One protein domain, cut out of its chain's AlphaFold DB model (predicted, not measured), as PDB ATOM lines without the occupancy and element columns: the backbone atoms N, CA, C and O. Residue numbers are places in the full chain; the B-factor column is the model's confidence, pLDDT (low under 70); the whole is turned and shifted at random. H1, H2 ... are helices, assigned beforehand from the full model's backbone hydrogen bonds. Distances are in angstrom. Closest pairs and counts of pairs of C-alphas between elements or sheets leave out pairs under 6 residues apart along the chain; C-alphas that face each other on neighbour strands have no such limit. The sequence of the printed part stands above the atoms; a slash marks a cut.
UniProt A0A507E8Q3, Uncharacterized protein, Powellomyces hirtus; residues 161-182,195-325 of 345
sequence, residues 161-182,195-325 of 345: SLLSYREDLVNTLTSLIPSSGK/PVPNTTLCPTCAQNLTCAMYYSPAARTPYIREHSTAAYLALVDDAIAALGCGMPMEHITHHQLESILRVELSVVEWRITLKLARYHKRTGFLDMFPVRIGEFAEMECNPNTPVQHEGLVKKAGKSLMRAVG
ATOM      1  N   SER A 161      -1.367  16.078 135.452       85.94
ATOM      2  CA  SER A 161      -2.298  15.625 136.495       85.94
ATOM      3  C   SER A 161      -1.695  14.554 137.407       85.94
ATOM      4  O   SER A 161      -1.922  14.600 138.608       85.94
ATOM      5  N   LEU A 162      -0.924  13.603 136.864       87.81
ATOM      6  CA  LEU A 162      -0.251  12.586 137.683       87.81
ATOM      7  C   LEU A 162       0.887  13.173 138.526       87.81
ATOM      8  O   LEU A 162       1.063  12.747 139.658       87.81
ATOM      9  N   LEU A 163       1.638  14.144 137.999       86.75
ATOM     10  CA  LEU A 163       2.704  14.827 138.737       86.75
ATOM     11  C   LEU A 163       2.137  15.644 139.900       86.75
ATOM     12  O   LEU A 163       2.575  15.467 141.030       86.75
ATOM     13  N   SER A 164       1.098  16.445 139.645       87.94
ATOM     14  CA  SER A 164       0.394  17.179 140.703       87.94
ATOM     15  C   SER A 164      -0.203  16.233 141.749       87.94
ATOM     16  O   SER A 164      -0.128  16.511 142.941       87.94
ATOM     17  N   TYR A 165      -0.746  15.089 141.324       90.56
ATOM     18  CA  TYR A 165      -1.261  14.084 142.248       90.56
ATOM     19  C   TYR A 165      -0.159  13.437 143.095       90.56
ATOM     20  O   TYR A 165      -0.330  13.271 144.300       90.56
ATOM     21  N   ARG A 166       0.996  13.130 142.491       90.44
ATOM     22  CA  ARG A 166       2.176  12.647 143.215       90.44
ATOM     23  C   ARG A 166       2.613  13.652 144.282       90.44
ATOM     24  O   ARG A 166       2.871  13.252 145.410       90.44
ATOM     25  N   GLU A 167       2.693  14.934 143.938       87.50
ATOM     26  CA  GLU A 167       3.052  15.995 144.885       87.50
ATOM     27  C   GLU A 167       2.058  16.076 146.048       87.50
ATOM     28  O   GLU A 167       2.477  16.099 147.202       87.50
ATOM     29  N   ASP A 168       0.750  16.036 145.775       87.00
ATOM     30  CA  ASP A 168      -0.282  16.030 146.819       87.00
ATOM     31  C   ASP A 168      -0.153  14.814 147.760       87.00
ATOM     32  O   ASP A 168      -0.280  14.958 148.980       87.00
ATOM     33  N   LEU A 169       0.150  13.625 147.227       89.44
ATOM     34  CA  LEU A 169       0.388  12.418 148.025       89.44
ATOM     35  C   LEU A 169       1.646  12.538 148.897       89.44
ATOM     36  O   LEU A 169       1.592  12.221 150.084       89.44
ATOM     37  N   VAL A 170       2.761  13.038 148.348       87.44
ATOM     38  CA  VAL A 170       4.002  13.271 149.110       87.44
ATOM     39  C   VAL A 170       3.786  14.324 150.197       87.44
ATOM     40  O   VAL A 170       4.237  14.148 151.328       87.44
ATOM     41  N   ASN A 171       3.052  15.396 149.900       86.69
ATOM     42  CA  ASN A 171       2.715  16.430 150.879       86.69
ATOM     43  C   ASN A 171       1.845  15.869 152.009       86.69
ATOM     44  O   ASN A 171       2.069  16.168 153.179       86.69
ATOM     45  N   THR A 172       0.885  15.004 151.673       86.75
ATOM     46  CA  THR A 172       0.042  14.326 152.666       86.75
ATOM     47  C   THR A 172       0.878  13.395 153.545       86.75
ATOM     48  O   THR A 172       0.758  13.433 154.769       86.75
ATOM     49  N   LEU A 173       1.768  12.607 152.935       86.81
ATOM     50  CA  LEU A 173       2.661  11.697 153.645       86.81
ATOM     51  C   LEU A 173       3.597  12.458 154.591       86.81
ATOM     52  O   LEU A 173       3.680  12.119 155.761       86.81
ATOM     53  N   THR A 174       4.255  13.516 154.117       83.19
ATOM     54  CA  THR A 174       5.209  14.303 154.920       83.19
ATOM     55  C   THR A 174       4.539  15.125 156.025       83.19
ATOM     56  O   THR A 174       5.136  15.316 157.082       83.19
ATOM     57  N   SER A 175       3.302  15.588 155.814       83.31
ATOM     58  CA  SER A 175       2.512  16.300 156.828       83.31
ATOM     59  C   SER A 175       2.035  15.374 157.949       83.31
ATOM     60  O   SER A 175       2.140  15.721 159.129       83.31
ATOM     61  N   LEU A 176       1.513  14.196 157.595       81.81
ATOM     62  CA  LEU A 176       0.912  13.275 158.561       81.81
ATOM     63  C   LEU A 176       1.938  12.337 159.192       81.81
ATOM     64  O   LEU A 176       1.785  11.982 160.354       81.81
ATOM     65  N   ILE A 177       2.969  11.949 158.441       80.88
ATOM     66  CA  ILE A 177       4.032  11.026 158.843       80.88
ATOM     67  C   ILE A 177       5.385  11.680 158.503       80.88
ATOM     68  O   ILE A 177       6.062  11.295 157.546       80.88
ATOM     69  N   PRO A 178       5.783  12.726 159.249       71.00
ATOM     70  CA  PRO A 178       7.055  13.399 159.022       71.00
ATOM     71  C   PRO A 178       8.213  12.425 159.223       71.00
ATOM     72  O   PRO A 178       8.260  11.730 160.234       71.00
ATOM     73  N   SER A 179       9.164  12.393 158.289       67.12
ATOM     74  CA  SER A 179      10.332  11.515 158.356       67.12
ATOM     75  C   SER A 179      11.110  11.702 159.663       67.12
ATOM     76  O   SER A 179      11.466  12.816 160.039       67.12
ATOM     77  N   SER A 180      11.440  10.585 160.316       55.03
ATOM     78  CA  SER A 180      12.169  10.505 161.594       55.03
ATOM     79  C   SER A 180      13.506  11.249 161.653       55.03
ATOM     80  O   SER A 180      14.046  11.441 162.744       55.03
ATOM     81  N   GLY A 181      14.110  11.547 160.506       56.84
ATOM     82  CA  GLY A 181      15.497  11.969 160.417       56.84
ATOM     83  C   GLY A 181      15.635  13.314 159.730       56.84
ATOM     84  O   GLY A 181      15.068  13.536 158.661       56.84
ATOM     85  N   LYS A 182      16.485  14.178 160.293       53.72
ATOM     86  CA  LYS A 182      17.150  15.215 159.503       53.72
ATOM     87  C   LYS A 182      17.979  14.480 158.451       53.72
ATOM     88  O   LYS A 182      19.003  13.890 158.791       53.72
ATOM     89  N   PRO A 195      10.984   2.129 161.301       68.69
ATOM     90  CA  PRO A 195       9.627   1.703 160.995       68.69
ATOM     91  C   PRO A 195       8.630   2.633 161.692       68.69
ATOM     92  O   PRO A 195       8.826   3.012 162.851       68.69
ATOM     93  N   VAL A 196       7.570   3.022 160.982       76.62
ATOM     94  CA  VAL A 196       6.496   3.820 161.573       76.62
ATOM     95  C   VAL A 196       5.709   2.928 162.528       76.62
ATOM     96  O   VAL A 196       5.312   1.822 162.157       76.62
ATOM     97  N   PRO A 197       5.483   3.370 163.772       75.56
ATOM     98  CA  PRO A 197       4.814   2.553 164.768       75.56
ATOM     99  C   PRO A 197       3.325   2.388 164.450       75.56
ATOM    100  O   PRO A 197       2.673   3.293 163.914       75.56
ATOM    101  N   ASN A 198       2.759   1.270 164.906       83.62
ATOM    102  CA  ASN A 198       1.322   0.987 164.887       83.62
ATOM    103  C   ASN A 198       0.575   1.846 165.923       83.62
ATOM    104  O   ASN A 198       0.044   1.351 166.911       83.62
ATOM    105  N   THR A 199       0.557   3.161 165.718       83.94
ATOM    106  CA  THR A 199      -0.129   4.117 166.595       83.94
ATOM    107  C   THR A 199      -1.366   4.674 165.910       83.94
ATOM    108  O   THR A 199      -1.343   4.979 164.721       83.94
ATOM    109  N   THR A 200      -2.446   4.851 166.665       86.75
ATOM    110  CA  THR A 200      -3.664   5.517 166.182       86.75
ATOM    111  C   THR A 200      -3.410   6.997 165.883       86.75
ATOM    112  O   THR A 200      -2.684   7.671 166.635       86.75
ATOM    113  N   LEU A 201      -4.022   7.505 164.803       86.25
ATOM    114  CA  LEU A 201      -4.030   8.937 164.482       86.25
ATOM    115  C   LEU A 201      -4.652   9.734 165.636       86.25
ATOM    116  O   LEU A 201      -5.669   9.336 166.204       86.25
ATOM    117  N   CYS A 202      -4.054  10.874 165.988       87.12
ATOM    118  CA  CYS A 202      -4.711  11.816 166.896       87.12
ATOM    119  C   CYS A 202      -5.888  12.518 166.180       87.12
ATOM    120  O   CYS A 202      -5.918  12.532 164.945       87.12
ATOM    121  N   PRO A 203      -6.819  13.158 166.913       87.38
ATOM    122  CA  PRO A 203      -7.959  13.853 166.306       87.38
ATOM    123  C   PRO A 203      -7.553  14.886 165.244       87.38
ATOM    124  O   PRO A 203      -8.167  14.961 164.184       87.38
ATOM    125  N   THR A 204      -6.463  15.624 165.477       85.88
ATOM    126  CA  THR A 204      -5.930  16.606 164.520       85.88
ATOM    127  C   THR A 204      -5.417  15.945 163.236       85.88
ATOM    128  O   THR A 204      -5.703  16.425 162.144       85.88
ATOM    129  N   CYS A 205      -4.688  14.827 163.340       87.19
ATOM    130  CA  CYS A 205      -4.239  14.061 162.174       87.19
ATOM    131  C   CYS A 205      -5.404  13.449 161.409       87.19
ATOM    132  O   CYS A 205      -5.402  13.492 160.184       87.19
ATOM    133  N   ALA A 206      -6.397  12.907 162.115       88.69
ATOM    134  CA  ALA A 206      -7.592  12.350 161.496       88.69
ATOM    135  C   ALA A 206      -8.364  13.431 160.722       88.69
ATOM    136  O   ALA A 206      -8.733  13.216 159.570       88.69
ATOM    137  N   GLN A 207      -8.521  14.628 161.295       88.19
ATOM    138  CA  GLN A 207      -9.157  15.756 160.612       88.19
ATOM    139  C   GLN A 207      -8.344  16.232 159.398       88.19
ATOM    140  O   GLN A 207      -8.907  16.451 158.326       88.19
ATOM    141  N   ASN A 208      -7.019  16.339 159.528       88.12
ATOM    142  CA  ASN A 208      -6.142  16.699 158.410       88.12
ATOM    143  C   ASN A 208      -6.192  15.657 157.287       88.12
ATOM    144  O   ASN A 208      -6.268  16.037 156.120       88.12
ATOM    145  N   LEU A 209      -6.198  14.365 157.629       90.62
ATOM    146  CA  LEU A 209      -6.362  13.269 156.677       90.62
ATOM    147  C   LEU A 209      -7.709  13.368 155.961       90.62
ATOM    148  O   LEU A 209      -7.742  13.324 154.735       90.62
ATOM    149  N   THR A 210      -8.793  13.572 156.713       90.75
ATOM    150  CA  THR A 210     -10.149  13.730 156.168       90.75
ATOM    151  C   THR A 210     -10.179  14.859 155.135       90.75
ATOM    152  O   THR A 210     -10.600  14.670 153.994       90.75
ATOM    153  N   CYS A 211      -9.652  16.033 155.494       89.19
ATOM    154  CA  CYS A 211      -9.563  17.168 154.582       89.19
ATOM    155  C   CYS A 211      -8.685  16.853 153.358       89.19
ATOM    156  O   CYS A 211      -9.087  17.129 152.228       89.19
ATOM    157  N   ALA A 212      -7.502  16.263 153.550       88.81
ATOM    158  CA  ALA A 212      -6.589  15.933 152.456       88.81
ATOM    159  C   ALA A 212      -7.216  14.949 151.455       88.81
ATOM    160  O   ALA A 212      -7.129  15.162 150.245       88.81
ATOM    161  N   MET A 213      -7.896  13.912 151.949       91.62
ATOM    162  CA  MET A 213      -8.558  12.905 151.118       91.62
ATOM    163  C   MET A 213      -9.777  13.473 150.387       91.62
ATOM    164  O   MET A 213      -9.939  13.228 149.193       91.62
ATOM    165  N   TYR A 214     -10.578  14.318 151.039       90.31
ATOM    166  CA  TYR A 214     -11.709  14.998 150.400       90.31
ATOM    167  C   TYR A 214     -11.287  15.919 149.246       90.31
ATOM    168  O   TYR A 214     -11.947  16.007 148.205       90.31
ATOM    169  N   TYR A 215     -10.156  16.606 149.412       88.50
ATOM    170  CA  TYR A 215      -9.573  17.457 148.377       88.50
ATOM    171  C   TYR A 215      -8.693  16.703 147.377       88.50
ATOM    172  O   TYR A 215      -8.177  17.333 146.449       88.50
ATOM    173  N   SER A 216      -8.552  15.383 147.521       88.94
ATOM    174  CA  SER A 216      -7.706  14.576 146.652       88.94
ATOM    175  C   SER A 216      -8.134  14.698 145.184       88.94
ATOM    176  O   SER A 216      -9.329  14.628 144.864       88.94
ATOM    177  N   PRO A 217      -7.178  14.802 144.244       86.62
ATOM    178  CA  PRO A 217      -7.466  14.701 142.817       86.62
ATOM    179  C   PRO A 217      -8.236  13.425 142.432       86.62
ATOM    180  O   PRO A 217      -9.010  13.454 141.468       86.62
ATOM    181  N   ALA A 218      -8.091  12.335 143.196       87.31
ATOM    182  CA  ALA A 218      -8.832  11.086 142.999       87.31
ATOM    183  C   ALA A 218     -10.342  11.228 143.268       87.31
ATOM    184  O   ALA A 218     -11.143  10.562 142.617       87.31
ATOM    185  N   ALA A 219     -10.753  12.142 144.153       84.12
ATOM    186  CA  ALA A 219     -12.167  12.406 144.426       84.12
ATOM    187  C   ALA A 219     -12.866  13.129 143.259       84.12
ATOM    188  O   ALA A 219     -14.075  13.010 143.074       84.12
ATOM    189  N   ARG A 220     -12.110  13.895 142.459       83.25
ATOM    190  CA  ARG A 220     -12.660  14.856 141.482       83.25
ATOM    191  C   ARG A 220     -12.413  14.482 140.034       83.25
ATOM    192  O   ARG A 220     -13.172  14.885 139.152       83.25
ATOM    193  N   THR A 221     -11.324  13.771 139.761       84.00
ATOM    194  CA  THR A 221     -10.927  13.450 138.394       84.00
ATOM    195  C   THR A 221     -11.150  11.962 138.123       84.00
ATOM    196  O   THR A 221     -10.509  11.120 138.752       84.00
ATOM    197  N   PRO A 222     -12.025  11.599 137.161       84.44
ATOM    198  CA  PRO A 222     -12.326  10.193 136.881       84.44
ATOM    199  C   PRO A 222     -11.076   9.432 136.431       84.44
ATOM    200  O   PRO A 222     -10.881   8.279 136.787       84.44
ATOM    201  N   TYR A 223     -10.174  10.122 135.728       83.81
ATOM    202  CA  TYR A 223      -8.907   9.557 135.282       83.81
ATOM    203  C   TYR A 223      -7.989   9.119 136.435       83.81
ATOM    204  O   TYR A 223      -7.321   8.097 136.307       83.81
ATOM    205  N   ILE A 224      -7.919   9.877 137.536       86.62
ATOM    206  CA  ILE A 224      -7.110   9.478 138.697       86.62
ATOM    207  C   ILE A 224      -7.852   8.398 139.479       86.62
ATOM    208  O   ILE A 224      -7.251   7.380 139.798       86.62
ATOM    209  N   ARG A 225      -9.171   8.547 139.668       87.12
ATOM    210  CA  ARG A 225     -10.006   7.555 140.362       87.12
ATOM    211  C   ARG A 225      -9.898   6.149 139.759       87.12
ATOM    212  O   ARG A 225      -9.728   5.189 140.492       87.12
ATOM    213  N   GLU A 226      -9.933   6.024 138.431       86.19
ATOM    214  CA  GLU A 226      -9.763   4.749 137.701       86.19
ATOM    215  C   GLU A 226      -8.362   4.124 137.842       86.19
ATOM    216  O   GLU A 226      -8.098   3.015 137.366       86.19
ATOM    217  N   HIS A 227      -7.414   4.872 138.391       83.94
ATOM    218  CA  HIS A 227      -6.006   4.508 138.432       83.94
ATOM    219  C   HIS A 227      -5.431   4.406 139.837       83.94
ATOM    220  O   HIS A 227      -4.304   3.911 139.952       83.94
ATOM    221  N   SER A 228      -6.211   4.795 140.841       90.06
ATOM    222  CA  SER A 228      -5.896   4.639 142.250       90.06
ATOM    223  C   SER A 228      -6.161   3.231 142.764       90.06
ATOM    224  O   SER A 228      -6.932   2.453 142.197       90.06
ATOM    225  N   THR A 229      -5.477   2.896 143.848       92.12
ATOM    226  CA  THR A 229      -5.604   1.631 144.563       92.12
ATOM    227  C   THR A 229      -6.917   1.571 145.339       92.12
ATOM    228  O   THR A 229      -7.442   2.588 145.793       92.12
ATOM    229  N   ALA A 230      -7.454   0.363 145.523       92.12
ATOM    230  CA  ALA A 230      -8.718   0.170 146.234       92.12
ATOM    231  C   ALA A 230      -8.657   0.680 147.685       92.12
ATOM    232  O   ALA A 230      -9.596   1.322 148.144       92.12
ATOM    233  N   ALA A 231      -7.535   0.455 148.378       90.81
ATOM    234  CA  ALA A 231      -7.342   0.925 149.748       90.81
ATOM    235  C   ALA A 231      -7.302   2.461 149.838       90.81
ATOM    236  O   ALA A 231      -7.898   3.039 150.740       90.81
ATOM    237  N   TYR A 232      -6.658   3.135 148.877       94.19
ATOM    238  CA  TYR A 232      -6.674   4.595 148.820       94.19
ATOM    239  C   TYR A 232      -8.073   5.142 148.512       94.19
ATOM    240  O   TYR A 232      -8.505   6.121 149.116       94.19
ATOM    241  N   LEU A 233      -8.809   4.501 147.600       93.31
ATOM    242  CA  LEU A 233     -10.182   4.896 147.279       93.31
ATOM    243  C   LEU A 233     -11.133   4.727 148.467       93.31
ATOM    244  O   LEU A 233     -11.973   5.598 148.664       93.31
ATOM    245  N   ALA A 234     -10.960   3.683 149.281       93.94
ATOM    246  CA  ALA A 234     -11.718   3.518 150.520       93.94
ATOM    247  C   ALA A 234     -11.514   4.714 151.469       93.94
ATOM    248  O   ALA A 234     -12.490   5.289 151.933       93.94
ATOM    249  N   LEU A 235     -10.270   5.187 151.650       93.50
ATOM    250  CA  LEU A 235      -9.993   6.392 152.450       93.50
ATOM    251  C   LEU A 235     -10.645   7.658 151.884       93.50
ATOM    252  O   LEU A 235     -11.068   8.535 152.639       93.50
ATOM    253  N   VAL A 236     -10.695   7.781 150.558       93.19
ATOM    254  CA  VAL A 236     -11.352   8.910 149.891       93.19
ATOM    255  C   VAL A 236     -12.860   8.860 150.104       93.19
ATOM    256  O   VAL A 236     -13.451   9.883 150.449       93.19
ATOM    257  N   ASP A 237     -13.480   7.696 149.920       93.19
ATOM    258  CA  ASP A 237     -14.919   7.523 150.101       93.19
ATOM    259  C   ASP A 237     -15.318   7.737 151.578       93.19
ATOM    260  O   ASP A 237     -16.284   8.457 151.842       93.19
ATOM    261  N   ASP A 238     -14.516   7.259 152.534       92.69
ATOM    262  CA  ASP A 238     -14.686   7.528 153.969       92.69
ATOM    263  C   ASP A 238     -14.581   9.015 154.302       92.69
ATOM    264  O   ASP A 238     -15.400   9.552 155.046       92.69
ATOM    265  N   ALA A 239     -13.602   9.720 153.734       91.56
ATOM    266  CA  ALA A 239     -13.443  11.151 153.959       91.56
ATOM    267  C   ALA A 239     -14.605  11.971 153.374       91.56
ATOM    268  O   ALA A 239     -15.031  12.969 153.964       91.56
ATOM    269  N   ILE A 240     -15.139  11.545 152.225       91.50
ATOM    270  CA  ILE A 240     -16.340  12.134 151.623       91.50
ATOM    271  C   ILE A 240     -17.558  11.879 152.513       91.50
ATOM    272  O   ILE A 240     -18.314  12.814 152.772       91.50
ATOM    273  N   ALA A 241     -17.736  10.654 153.013       90.62
ATOM    274  CA  ALA A 241     -18.815  10.324 153.940       90.62
ATOM    275  C   ALA A 241     -18.687  11.100 155.260       90.62
ATOM    276  O   ALA A 241     -19.689  11.565 155.806       90.62
ATOM    277  N   ALA A 242     -17.462  11.307 155.744       89.75
ATOM    278  CA  ALA A 242     -17.220  12.013 156.988       89.75
ATOM    279  C   ALA A 242     -17.573  13.498 156.913       89.75
ATOM    280  O   ALA A 242     -18.268  14.013 157.787       89.75
ATOM    281  N   LEU A 243     -17.166  14.180 155.841       87.50
ATOM    282  CA  LEU A 243     -17.503  15.593 155.652       87.50
ATOM    283  C   LEU A 243     -18.927  15.810 155.138       87.50
ATOM    284  O   LEU A 243     -19.540  16.814 155.483       87.50
ATOM    285  N   GLY A 244     -19.451  14.898 154.316       83.81
ATOM    286  CA  GLY A 244     -20.771  15.040 153.699       83.81
ATOM    287  C   GLY A 244     -21.928  14.552 154.571       83.81
ATOM    288  O   GLY A 244     -23.026  15.090 154.487       83.81
ATOM    289  N   CYS A 245     -21.713  13.525 155.394       85.69
ATOM    290  CA  CYS A 245     -22.762  12.898 156.210       85.69
ATOM    291  C   CYS A 245     -22.467  12.943 157.716       85.69
ATOM    292  O   CYS A 245     -23.266  12.436 158.500       85.69
ATOM    293  N   GLY A 246     -21.341  13.530 158.137       84.69
ATOM    294  CA  GLY A 246     -20.947  13.597 159.547       84.69
ATOM    295  C   GLY A 246     -20.569  12.240 160.148       84.69
ATOM    296  O   GLY A 246     -20.579  12.093 161.369       84.69
ATOM    297  N   MET A 247     -20.274  11.239 159.314       85.50
ATOM    298  CA  MET A 247     -19.853   9.922 159.794       85.50
ATOM    299  C   MET A 247     -18.397   9.973 160.282       85.50
ATOM    300  O   MET A 247     -17.570  10.652 159.680       85.50
ATOM    301  N   PRO A 248     -18.022   9.284 161.368       85.56
ATOM    302  CA  PRO A 248     -16.612   9.184 161.721       85.56
ATOM    303  C   PRO A 248     -15.863   8.394 160.636       85.56
ATOM    304  O   PRO A 248     -16.376   7.396 160.133       85.56
ATOM    305  N   MET A 249     -14.650   8.831 160.285       86.88
ATOM    306  CA  MET A 249     -13.744   8.016 159.467       86.88
ATOM    307  C   MET A 249     -13.374   6.720 160.199       86.88
ATOM    308  O   MET A 249     -13.282   6.712 161.432       86.88
ATOM    309  N   GLU A 250     -13.093   5.655 159.443       89.12
ATOM    310  CA  GLU A 250     -12.571   4.414 160.009       89.12
ATOM    311  C   GLU A 250     -11.258   4.662 160.775       89.12
ATOM    312  O   GLU A 250     -10.423   5.504 160.419       89.12
ATOM    313  N   HIS A 251     -11.074   3.929 161.874       87.94
ATOM    314  CA  HIS A 251      -9.863   4.015 162.675       87.94
ATOM    315  C   HIS A 251      -8.664   3.461 161.903       87.94
ATOM    316  O   HIS A 251      -8.476   2.252 161.804       87.94
ATOM    317  N   ILE A 252      -7.806   4.363 161.429       91.00
ATOM    318  CA  ILE A 252      -6.553   4.016 160.760       91.00
ATOM    319  C   ILE A 252      -5.335   4.349 161.633       91.00
ATOM    320  O   ILE A 252      -5.264   5.383 162.307       91.00
ATOM    321  N   THR A 253      -4.356   3.446 161.637       89.88
ATOM    322  CA  THR A 253      -3.050   3.658 162.281       89.88
ATOM    323  C   THR A 253      -2.074   4.373 161.345       89.88
ATOM    324  O   THR A 253      -2.198   4.294 160.124       89.88
ATOM    325  N   HIS A 254      -1.055   5.039 161.894       86.56
ATOM    326  CA  HIS A 254      -0.018   5.695 161.087       86.56
ATOM    327  C   HIS A 254       0.718   4.713 160.167       86.56
ATOM    328  O   HIS A 254       0.985   5.055 159.023       86.56
ATOM    329  N   HIS A 255       0.980   3.485 160.623       88.06
ATOM    330  CA  HIS A 255       1.581   2.434 159.797       88.06
ATOM    331  C   HIS A 255       0.681   2.022 158.620       88.06
ATOM    332  O   HIS A 255       1.141   1.934 157.484       88.06
ATOM    333  N   GLN A 256      -0.620   1.804 158.857       90.56
ATOM    334  CA  GLN A 256      -1.568   1.498 157.777       90.56
ATOM    335  C   GLN A 256      -1.668   2.654 156.781       90.56
ATOM    336  O   GLN A 256      -1.627   2.426 155.574       90.56
ATOM    337  N   LEU A 257      -1.748   3.893 157.276       91.44
ATOM    338  CA  LEU A 257      -1.775   5.080 156.429       91.44
ATOM    339  C   LEU A 257      -0.494   5.200 155.595       91.44
ATOM    340  O   LEU A 257      -0.572   5.461 154.396       91.44
ATOM    341  N   GLU A 258       0.671   4.967 156.203       89.62
ATOM    342  CA  GLU A 258       1.951   4.950 155.499       89.62
ATOM    343  C   GLU A 258       1.947   3.909 154.379       89.62
ATOM    344  O   GLU A 258       2.288   4.226 153.241       89.62
ATOM    345  N   SER A 259       1.525   2.683 154.689       89.62
ATOM    346  CA  SER A 259       1.461   1.591 153.722       89.62
ATOM    347  C   SER A 259       0.536   1.932 152.555       89.62
ATOM    348  O   SER A 259       0.920   1.738 151.406       89.62
ATOM    349  N   ILE A 260      -0.661   2.464 152.823       92.50
ATOM    350  CA  ILE A 260      -1.623   2.824 151.773       92.50
ATOM    351  C   ILE A 260      -1.059   3.940 150.888       92.50
ATOM    352  O   ILE A 260      -1.082   3.824 149.663       92.50
ATOM    353  N   LEU A 261      -0.509   5.003 151.484       91.88
ATOM    354  CA  LEU A 261       0.037   6.132 150.730       91.88
ATOM    355  C   LEU A 261       1.284   5.748 149.924       91.88
ATOM    356  O   LEU A 261       1.431   6.213 148.796       91.88
ATOM    357  N   ARG A 262       2.168   4.896 150.457       89.12
ATOM    358  CA  ARG A 262       3.359   4.419 149.734       89.12
ATOM    359  C   ARG A 262       2.996   3.549 148.532       89.12
ATOM    360  O   ARG A 262       3.592   3.736 147.475       89.12
ATOM    361  N   VAL A 263       2.012   2.659 148.673       88.31
ATOM    362  CA  VAL A 263       1.519   1.828 147.558       88.31
ATOM    363  C   VAL A 263       0.787   2.682 146.516       88.31
ATOM    364  O   VAL A 263       0.905   2.462 145.316       88.31
ATOM    365  N   GLU A 264       0.049   3.713 146.930       92.38
ATOM    366  CA  GLU A 264      -0.543   4.642 145.963       92.38
ATOM    367  C   GLU A 264       0.544   5.432 145.210       92.38
ATOM    368  O   GLU A 264       0.506   5.548 143.983       92.38
ATOM    369  N   LEU A 265       1.558   5.928 145.928       90.00
ATOM    370  CA  LEU A 265       2.697   6.639 145.345       90.00
ATOM    371  C   LEU A 265       3.467   5.776 144.342       90.00
ATOM    372  O   LEU A 265       3.773   6.260 143.250       90.00
ATOM    373  N   SER A 266       3.739   4.510 144.664       86.50
ATOM    374  CA  SER A 266       4.435   3.586 143.764       86.50
ATOM    375  C   SER A 266       3.651   3.377 142.462       86.50
ATOM    376  O   SER A 266       4.217   3.469 141.369       86.50
ATOM    377  N   VAL A 267       2.329   3.193 142.542       88.94
ATOM    378  CA  VAL A 267       1.449   3.044 141.375       88.94
ATOM    379  C   VAL A 267       1.454   4.311 140.520       88.94
ATOM    380  O   VAL A 267       1.545   4.233 139.288       88.94
ATOM    381  N   VAL A 268       1.376   5.487 141.142       89.19
ATOM    382  CA  VAL A 268       1.410   6.775 140.435       89.19
ATOM    383  C   VAL A 268       2.748   6.976 139.727       89.19
ATOM    384  O   VAL A 268       2.762   7.312 138.538       89.19
ATOM    385  N   GLU A 269       3.864   6.715 140.404       87.62
ATOM    386  CA  GLU A 269       5.206   6.812 139.829       87.62
ATOM    387  C   GLU A 269       5.393   5.846 138.658       87.62
ATOM    388  O   GLU A 269       5.819   6.264 137.580       87.62
ATOM    389  N   TRP A 270       4.953   4.593 138.795       84.00
ATOM    390  CA  TRP A 270       4.954   3.625 137.699       84.00
ATOM    391  C   TRP A 270       4.180   4.117 136.473       84.00
ATOM    392  O   TRP A 270       4.622   3.961 135.328       84.00
ATOM    393  N   ARG A 271       3.020   4.746 136.683       86.12
ATOM    394  CA  ARG A 271       2.200   5.296 135.592       86.12
ATOM    395  C   ARG A 271       2.854   6.505 134.929       86.12
ATOM    396  O   ARG A 271       2.743   6.641 133.706       86.12
ATOM    397  N   ILE A 272       3.517   7.362 135.705       86.81
ATOM    398  CA  ILE A 272       4.318   8.484 135.198       86.81
ATOM    399  C   ILE A 272       5.429   7.938 134.297       86.81
ATOM    400  O   ILE A 272       5.479   8.293 133.116       86.81
ATOM    401  N   THR A 273       6.231   6.995 134.798       83.69
ATOM    402  CA  THR A 273       7.311   6.336 134.049       83.69
ATOM    403  C   THR A 273       6.784   5.692 132.765       83.69
ATOM    404  O   THR A 273       7.330   5.925 131.685       83.69
ATOM    405  N   LEU A 274       5.674   4.947 132.824       84.12
ATOM    406  CA  LEU A 274       5.087   4.297 131.648       84.12
ATOM    407  C   LEU A 274       4.648   5.303 130.576       84.12
ATOM    408  O   LEU A 274       4.822   5.063 129.376       84.12
ATOM    409  N   LYS A 275       4.047   6.427 130.978       85.62
ATOM    410  CA  LYS A 275       3.644   7.476 130.033       85.62
ATOM    411  C   LYS A 275       4.838   8.183 129.428       85.62
ATOM    412  O   LYS A 275       4.818   8.402 128.220       85.62
ATOM    413  N   LEU A 276       5.851   8.494 130.232       82.50
ATOM    414  CA  LEU A 276       7.101   9.077 129.756       82.50
ATOM    415  C   LEU A 276       7.787   8.146 128.752       82.50
ATOM    416  O   LEU A 276       8.138   8.590 127.665       82.50
ATOM    417  N   ALA A 277       7.854   6.843 129.033       78.69
ATOM    418  CA  ALA A 277       8.419   5.852 128.116       78.69
ATOM    419  C   ALA A 277       7.630   5.741 126.796       78.69
ATOM    420  O   ALA A 277       8.210   5.643 125.715       78.69
ATOM    421  N   ARG A 278       6.291   5.798 126.847       83.00
ATOM    422  CA  ARG A 278       5.447   5.803 125.635       83.00
ATOM    423  C   ARG A 278       5.565   7.097 124.840       83.00
ATOM    424  O   ARG A 278       5.520   7.049 123.614       83.00
ATOM    425  N   TYR A 279       5.653   8.232 125.527       78.75
ATOM    426  CA  TYR A 279       5.886   9.527 124.901       78.75
ATOM    427  C   TYR A 279       7.243   9.516 124.199       78.75
ATOM    428  O   TYR A 279       7.308   9.809 123.010       78.75
ATOM    429  N   HIS A 280       8.271   9.016 124.883       75.12
ATOM    430  CA  HIS A 280       9.600   8.832 124.328       75.12
ATOM    431  C   HIS A 280       9.612   7.984 123.059       75.12
ATOM    432  O   HIS A 280      10.119   8.437 122.040       75.12
ATOM    433  N   LYS A 281       9.003   6.790 123.081       75.62
ATOM    434  CA  LYS A 281       8.941   5.914 121.899       75.62
ATOM    435  C   LYS A 281       8.358   6.625 120.668       75.62
ATOM    436  O   LYS A 281       8.658   6.248 119.544       75.62
ATOM    437  N   ARG A 282       7.496   7.628 120.871       77.75
ATOM    438  CA  ARG A 282       6.884   8.406 119.786       77.75
ATOM    439  C   ARG A 282       7.740   9.577 119.312       77.75
ATOM    440  O   ARG A 282       7.587   9.964 118.162       77.75
ATOM    441  N   THR A 283       8.568  10.158 120.177       75.75
ATOM    442  CA  THR A 283       9.300  11.404 119.893       75.75
ATOM    443  C   THR A 283      10.807  11.224 119.717       75.75
ATOM    444  O   THR A 283      11.442  12.127 119.187       75.75
ATOM    445  N   GLY A 284      11.391  10.099 120.146       65.06
ATOM    446  CA  GLY A 284      12.839   9.837 120.075       65.06
ATOM    447  C   GLY A 284      13.691  10.683 121.034       65.06
ATOM    448  O   GLY A 284      14.892  10.809 120.850       65.06
ATOM    449  N   PHE A 285      13.075  11.306 122.041       58.66
ATOM    450  CA  PHE A 285      13.673  12.379 122.848       58.66
ATOM    451  C   PHE A 285      14.704  11.965 123.935       58.66
ATOM    452  O   PHE A 285      15.330  12.842 124.521       58.66
ATOM    453  N   LEU A 286      14.890  10.683 124.274       51.34
ATOM    454  CA  LEU A 286      15.597  10.267 125.506       51.34
ATOM    455  C   LEU A 286      16.985   9.648 125.317       51.34
ATOM    456  O   LEU A 286      17.533   9.158 126.303       51.34
ATOM    457  N   ASP A 287      17.627   9.786 124.156       51.41
ATOM    458  CA  ASP A 287      19.093   9.621 124.121       51.41
ATOM    459  C   ASP A 287      19.791  10.600 125.096       51.41
ATOM    460  O   ASP A 287      20.919  10.360 125.519       51.41
ATOM    461  N   MET A 288      19.098  11.664 125.538       44.56
ATOM    462  CA  MET A 288      19.605  12.646 126.502       44.56
ATOM    463  C   MET A 288      19.149  12.452 127.965       44.56
ATOM    464  O   MET A 288      19.809  12.979 128.857       44.56
ATOM    465  N   PHE A 289      18.054  11.727 128.258       51.00
ATOM    466  CA  PHE A 289      17.511  11.625 129.631       51.00
ATOM    467  C   PHE A 289      16.835  10.269 129.910       51.00
ATOM    468  O   PHE A 289      15.688  10.069 129.524       51.00
ATOM    469  N   PRO A 290      17.460   9.319 130.622       56.19
ATOM    470  CA  PRO A 290      16.811   8.042 130.923       56.19
ATOM    471  C   PRO A 290      15.568   8.239 131.810       56.19
ATOM    472  O   PRO A 290      15.636   8.925 132.832       56.19
ATOM    473  N   VAL A 291      14.435   7.608 131.457       61.34
ATOM    474  CA  VAL A 291      13.257   7.568 132.347       61.34
ATOM    475  C   VAL A 291      13.635   6.772 133.591       61.34
ATOM    476  O   VAL A 291      13.810   5.555 133.518       61.34
ATOM    477  N   ARG A 292      13.754   7.452 134.729       64.25
ATOM    478  CA  ARG A 292      13.917   6.796 136.025       64.25
ATOM    479  C   ARG A 292      12.554   6.418 136.593       64.25
ATOM    480  O   ARG A 292      11.553   7.105 136.365       64.25
ATOM    481  N   ILE A 293      12.518   5.284 137.279       71.12
ATOM    482  CA  ILE A 293      11.380   4.912 138.111       71.12
ATOM    483  C   ILE A 293      11.483   5.788 139.370       71.12
ATOM    484  O   ILE A 293      12.585   6.125 139.795       71.12
ATOM    485  N   GLY A 294      10.359   6.272 139.892       68.88
ATOM    486  CA  GLY A 294      10.390   7.071 141.117       68.88
ATOM    487  C   GLY A 294      10.800   6.232 142.334       68.88
ATOM    488  O   GLY A 294      10.732   5.005 142.299       68.88
ATOM    489  N   GLU A 295      11.234   6.894 143.406       73.44
ATOM    490  CA  GLU A 295      11.801   6.247 144.599       73.44
ATOM    491  C   GLU A 295      10.854   5.208 145.228       73.44
ATOM    492  O   GLU A 295      11.294   4.134 145.637       73.44
ATOM    493  N   PHE A 296       9.544   5.476 145.263       69.88
ATOM    494  CA  PHE A 296       8.554   4.571 145.856       69.88
ATOM    495  C   PHE A 296       8.287   3.359 144.970       69.88
ATOM    496  O   PHE A 296       8.180   2.234 145.456       69.88
ATOM    497  N   ALA A 297       8.240   3.569 143.657       63.84
ATOM    498  CA  ALA A 297       8.133   2.482 142.695       63.84
ATOM    499  C   ALA A 297       9.402   1.607 142.642       63.84
ATOM    500  O   ALA A 297       9.302   0.392 142.455       63.84
ATOM    501  N   GLU A 298      10.590   2.186 142.844       66.75
ATOM    502  CA  GLU A 298      11.845   1.433 142.946       66.75
ATOM    503  C   GLU A 298      11.888   0.551 144.203       66.75
ATOM    504  O   GLU A 298      12.314  -0.605 144.111       66.75
ATOM    505  N   MET A 299      11.386   1.050 145.340       59.31
ATOM    506  CA  MET A 299      11.301   0.288 146.593       59.31
ATOM    507  C   MET A 299      10.431  -0.971 146.468       59.31
ATOM    508  O   MET A 299      10.810  -2.023 146.975       59.31
ATOM    509  N   GLU A 300       9.312  -0.921 145.738       59.16
ATOM    510  CA  GLU A 300       8.485  -2.118 145.500       59.16
ATOM    511  C   GLU A 300       9.137  -3.135 144.547       59.16
ATOM    512  O   GLU A 300       8.853  -4.331 144.607       59.16
ATOM    513  N   CYS A 301      10.026  -2.682 143.660       51.69
ATOM    514  CA  CYS A 301      10.670  -3.542 142.661       51.69
ATOM    515  C   CYS A 301      11.958  -4.201 143.155       51.69
ATOM    516  O   CYS A 301      12.400  -5.208 142.589       51.69
ATOM    517  N   ASN A 302      12.561  -3.637 144.196       48.00
ATOM    518  CA  ASN A 302      13.696  -4.192 144.919       48.00
ATOM    519  C   ASN A 302      13.284  -4.417 146.384       48.00
ATOM    520  O   ASN A 302      13.776  -3.714 147.264       48.00
ATOM    521  N   PRO A 303      12.441  -5.425 146.683       51.47
ATOM    522  CA  PRO A 303      12.178  -5.786 148.075       51.47
ATOM    523  C   PRO A 303      13.451  -6.265 148.794       51.47
ATOM    524  O   PRO A 303      13.505  -6.229 150.015       51.47
ATOM    525  N   ASN A 304      14.495  -6.653 148.043       41.72
ATOM    526  CA  ASN A 304      15.801  -7.060 148.556       41.72
ATOM    527  C   ASN A 304      16.934  -6.425 147.723       41.72
ATOM    528  O   ASN A 304      17.048  -6.679 146.520       41.72
ATOM    529  N   THR A 305      17.824  -5.653 148.341       39.88
ATOM    530  CA  THR A 305      19.226  -5.565 147.891       39.88
ATOM    531  C   THR A 305      20.001  -6.812 148.366       39.88
ATOM    532  O   THR A 305      19.490  -7.603 149.154       39.88
ATOM    533  N   PRO A 306      21.268  -6.982 147.955       45.34
ATOM    534  CA  PRO A 306      21.740  -7.659 146.752       45.34
ATOM    535  C   PRO A 306      21.799  -9.200 146.895       45.34
ATOM    536  O   PRO A 306      22.669  -9.723 147.580       45.34
ATOM    537  N   VAL A 307      20.971  -9.949 146.159       38.75
ATOM    538  CA  VAL A 307      21.267 -11.358 145.819       38.75
ATOM    539  C   VAL A 307      20.867 -11.610 144.363       38.75
ATOM    540  O   VAL A 307      19.830 -11.146 143.893       38.75
ATOM    541  N   GLN A 308      21.751 -12.295 143.639       46.56
ATOM    542  CA  GLN A 308      21.888 -12.420 142.181       46.56
ATOM    543  C   GLN A 308      20.753 -13.134 141.412       46.56
ATOM    544  O   GLN A 308      20.997 -13.673 140.335       46.56
ATOM    545  N   HIS A 309      19.503 -13.112 141.872       39.69
ATOM    546  CA  HIS A 309      18.402 -13.668 141.083       39.69
ATOM    547  C   HIS A 309      17.374 -12.606 140.703       39.69
ATOM    548  O   HIS A 309      16.741 -11.962 141.535       39.69
ATOM    549  N   GLU A 310      17.232 -12.408 139.391       42.22
ATOM    550  CA  GLU A 310      16.234 -11.525 138.800       42.22
ATOM    551  C   GLU A 310      14.826 -11.999 139.169       42.22
ATOM    552  O   GLU A 310      14.297 -12.949 138.585       42.22
ATOM    553  N   GLY A 311      14.214 -11.314 140.135       45.97
ATOM    554  CA  GLY A 311      12.818 -11.527 140.498       45.97
ATOM    555  C   GLY A 311      11.873 -11.358 139.303       45.97
ATOM    556  O   GLY A 311      12.160 -10.635 138.342       45.97
ATOM    557  N   LEU A 312      10.708 -12.006 139.386       46.75
ATOM    558  CA  LEU A 312       9.637 -11.968 138.380       46.75
ATOM    559  C   LEU A 312       9.267 -10.540 137.938       46.75
ATOM    560  O   LEU A 312       8.975 -10.317 136.765       46.75
ATOM    561  N   VAL A 313       9.366  -9.559 138.838       48.94
ATOM    562  CA  VAL A 313       9.058  -8.146 138.562       48.94
ATOM    563  C   VAL A 313      10.171  -7.450 137.767       48.94
ATOM    564  O   VAL A 313       9.870  -6.684 136.857       48.94
ATOM    565  N   LYS A 314      11.454  -7.781 137.984       52.09
ATOM    566  CA  LYS A 314      12.548  -7.331 137.097       52.09
ATOM    567  C   LYS A 314      12.429  -7.951 135.711       52.09
ATOM    568  O   LYS A 314      12.700  -7.266 134.729       52.09
ATOM    569  N   LYS A 315      11.970  -9.203 135.607       53.53
ATOM    570  CA  LYS A 315      11.649  -9.822 134.311       53.53
ATOM    571  C   LYS A 315      10.472  -9.125 133.634       53.53
ATOM    572  O   LYS A 315      10.559  -8.862 132.441       53.53
ATOM    573  N   ALA A 316       9.427  -8.750 134.374       53.81
ATOM    574  CA  ALA A 316       8.295  -7.991 133.842       53.81
ATOM    575  C   ALA A 316       8.695  -6.565 133.424       53.81
ATOM    576  O   ALA A 316       8.357  -6.146 132.324       53.81
ATOM    577  N   GLY A 317       9.490  -5.857 134.231       54.75
ATOM    578  CA  GLY A 317      10.030  -4.532 133.914       54.75
ATOM    579  C   GLY A 317      10.984  -4.556 132.719       54.75
ATOM    580  O   GLY A 317      10.829  -3.761 131.799       54.75
ATOM    581  N   LYS A 318      11.914  -5.519 132.651       58.31
ATOM    582  CA  LYS A 318      12.793  -5.720 131.485       58.31
ATOM    583  C   LYS A 318      12.020  -6.170 130.245       58.31
ATOM    584  O   LYS A 318      12.342  -5.719 129.152       58.31
ATOM    585  N   SER A 319      11.004  -7.018 130.397       54.50
ATOM    586  CA  SER A 319      10.118  -7.449 129.308       54.50
ATOM    587  C   SER A 319       9.294  -6.279 128.774       54.50
ATOM    588  O   SER A 319       9.230  -6.075 127.567       54.50
ATOM    589  N   LEU A 320       8.762  -5.433 129.657       54.59
ATOM    590  CA  LEU A 320       8.047  -4.215 129.295       54.59
ATOM    591  C   LEU A 320       8.981  -3.208 128.609       54.59
ATOM    592  O   LEU A 320       8.640  -2.679 127.555       54.59
ATOM    593  N   MET A 321      10.184  -2.987 129.144       54.94
ATOM    594  CA  MET A 321      11.185  -2.102 128.536       54.94
ATOM    595  C   MET A 321      11.667  -2.640 127.179       54.94
ATOM    596  O   MET A 321      11.778  -1.862 126.234       54.94
ATOM    597  N   ARG A 322      11.840  -3.962 127.013       59.62
ATOM    598  CA  ARG A 322      12.111  -4.598 125.705       59.62
ATOM    599  C   ARG A 322      10.933  -4.483 124.741       59.62
ATOM    600  O   ARG A 322      11.143  -4.133 123.587       59.62
ATOM    601  N   ALA A 323       9.700  -4.699 125.196       53.50
ATOM    602  CA  ALA A 323       8.490  -4.555 124.380       53.50
ATOM    603  C   ALA A 323       8.272  -3.102 123.910       53.50
ATOM    604  O   ALA A 323       7.672  -2.836 122.863       53.50
ATOM    605  N   VAL A 324       8.792  -2.135 124.667       47.41
ATOM    606  CA  VAL A 324       8.791  -0.711 124.313       47.41
ATOM    607  C   VAL A 324      10.023  -0.324 123.471       47.41
ATOM    608  O   VAL A 324      10.013   0.749 122.879       47.41
ATOM    609  N   GLY A 325      10.998  -1.220 123.280       44.12
ATOM    610  CA  GLY A 325      12.181  -1.006 122.433       44.12
ATOM    611  C   GLY A 325      13.363  -0.338 123.144       44.12
ATOM    612  O   GLY A 325      14.246   0.185 122.485       44.12
TER     613      GLY A 325
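AT A GLANCE: This is residues 161 to 182 and 195 to 325 of the 345 residues of an uncharacterized protein of Powellomyces hirtus (UniProt A0A507E8Q3). One long helix, H6, slants through the domain, with H1 side by side with its residues 258 to 272 and H7 crossing it on another side. On one side of the earlier part of H6 lies a group of H2, H3, H4 and H5, of which H5 alone touches H6, with its residues 231 to 232: H2 runs beside the end of H1, H5 crosses H2, and H3 and H4 sit near the earlier part of H5; H8 lies farther out by the later part of H6, after a loop whose residues 304 to 309 stick out. You have 153 printed residues with eight named helices, H1 to H8 in chain order, and no named strand: the class is all helix. The whole is only just compact, close to loose, with a radius of gyration of the C-alphas of 17.7 A and spans of 52 by 36 by 29 A.

HOW THE PARTS SIT: Begin with H1, residues 161 to 176: with its residues 172 to 176 alone it touches H2, residues 203 to 214, closest at the C-alphas of Leu 176 and Cys 205, 6.3 A, at a shallow tilt of 5 degrees, opposite ways. Next come H3, residues 217 to 220, and H4, residues 222 to 225, which touch only at the corner; the C-alphas of Ala 218 and Arg 225, their closest, are 4.6 A apart. H5, residues 230 to 245, touches H2 about perpendicular, at 76 degrees, closest at the C-alphas of Thr 210 and Ala 239, 4.7 A. The hub is H6, residues 254 to 283, touching four helices. It touches H1 at a shallow tilt of 22 degrees, opposite ways, closest at the C-alphas of Arg 166 and Leu 265, 6.4 A. It touches H5 at a steep tilt of 64 degrees, closest at the C-alphas of Tyr 232 and Ile 260, 6.1 A. H7, residues 295 to 301, touches H6 about perpendicular, at 87 degrees, closest at the C-alphas of Ser 266 and Ala 297, 4.0 A. H8, residues 312 to 324, only just touches H6, with 3 pairs of C-alphas within 8 A, and with residue 324 alone. In H1, H2, H5, H6, H7 and H8 every O i to N i+4 pair is within hydrogen-bond range; H3 and H4 are too short for such a pair.

IN THESE COORDINATES: Find C-alpha 161 at (-2.298, 15.625, 136.495); from there H1 runs 22.4 A to C-alpha 176. H2 is 16.4 A long, H5 21.4 A and H8 18.0 A. Look for H6 from C-alpha 254 at (-0.018, 5.695, 161.087) to C-alpha 283 at (9.300, 11.404, 119.893), 42.6 A. H8 ends at C-alpha 324, (8.791, -0.711, 124.313).

THE WHOLE: The two C-alphas farthest apart are those of Gly 246 and Asp 287, 53.6 A. Residues 183 to 194 are not printed, and C-alphas 182 and 195 are 15.5 A apart across this cut. The link from H6 to H7 is long, with 11 residues. The model's mean pLDDT over the printed part is 77.0; residues 284 to 292 and 296 to 325 are among those under 70.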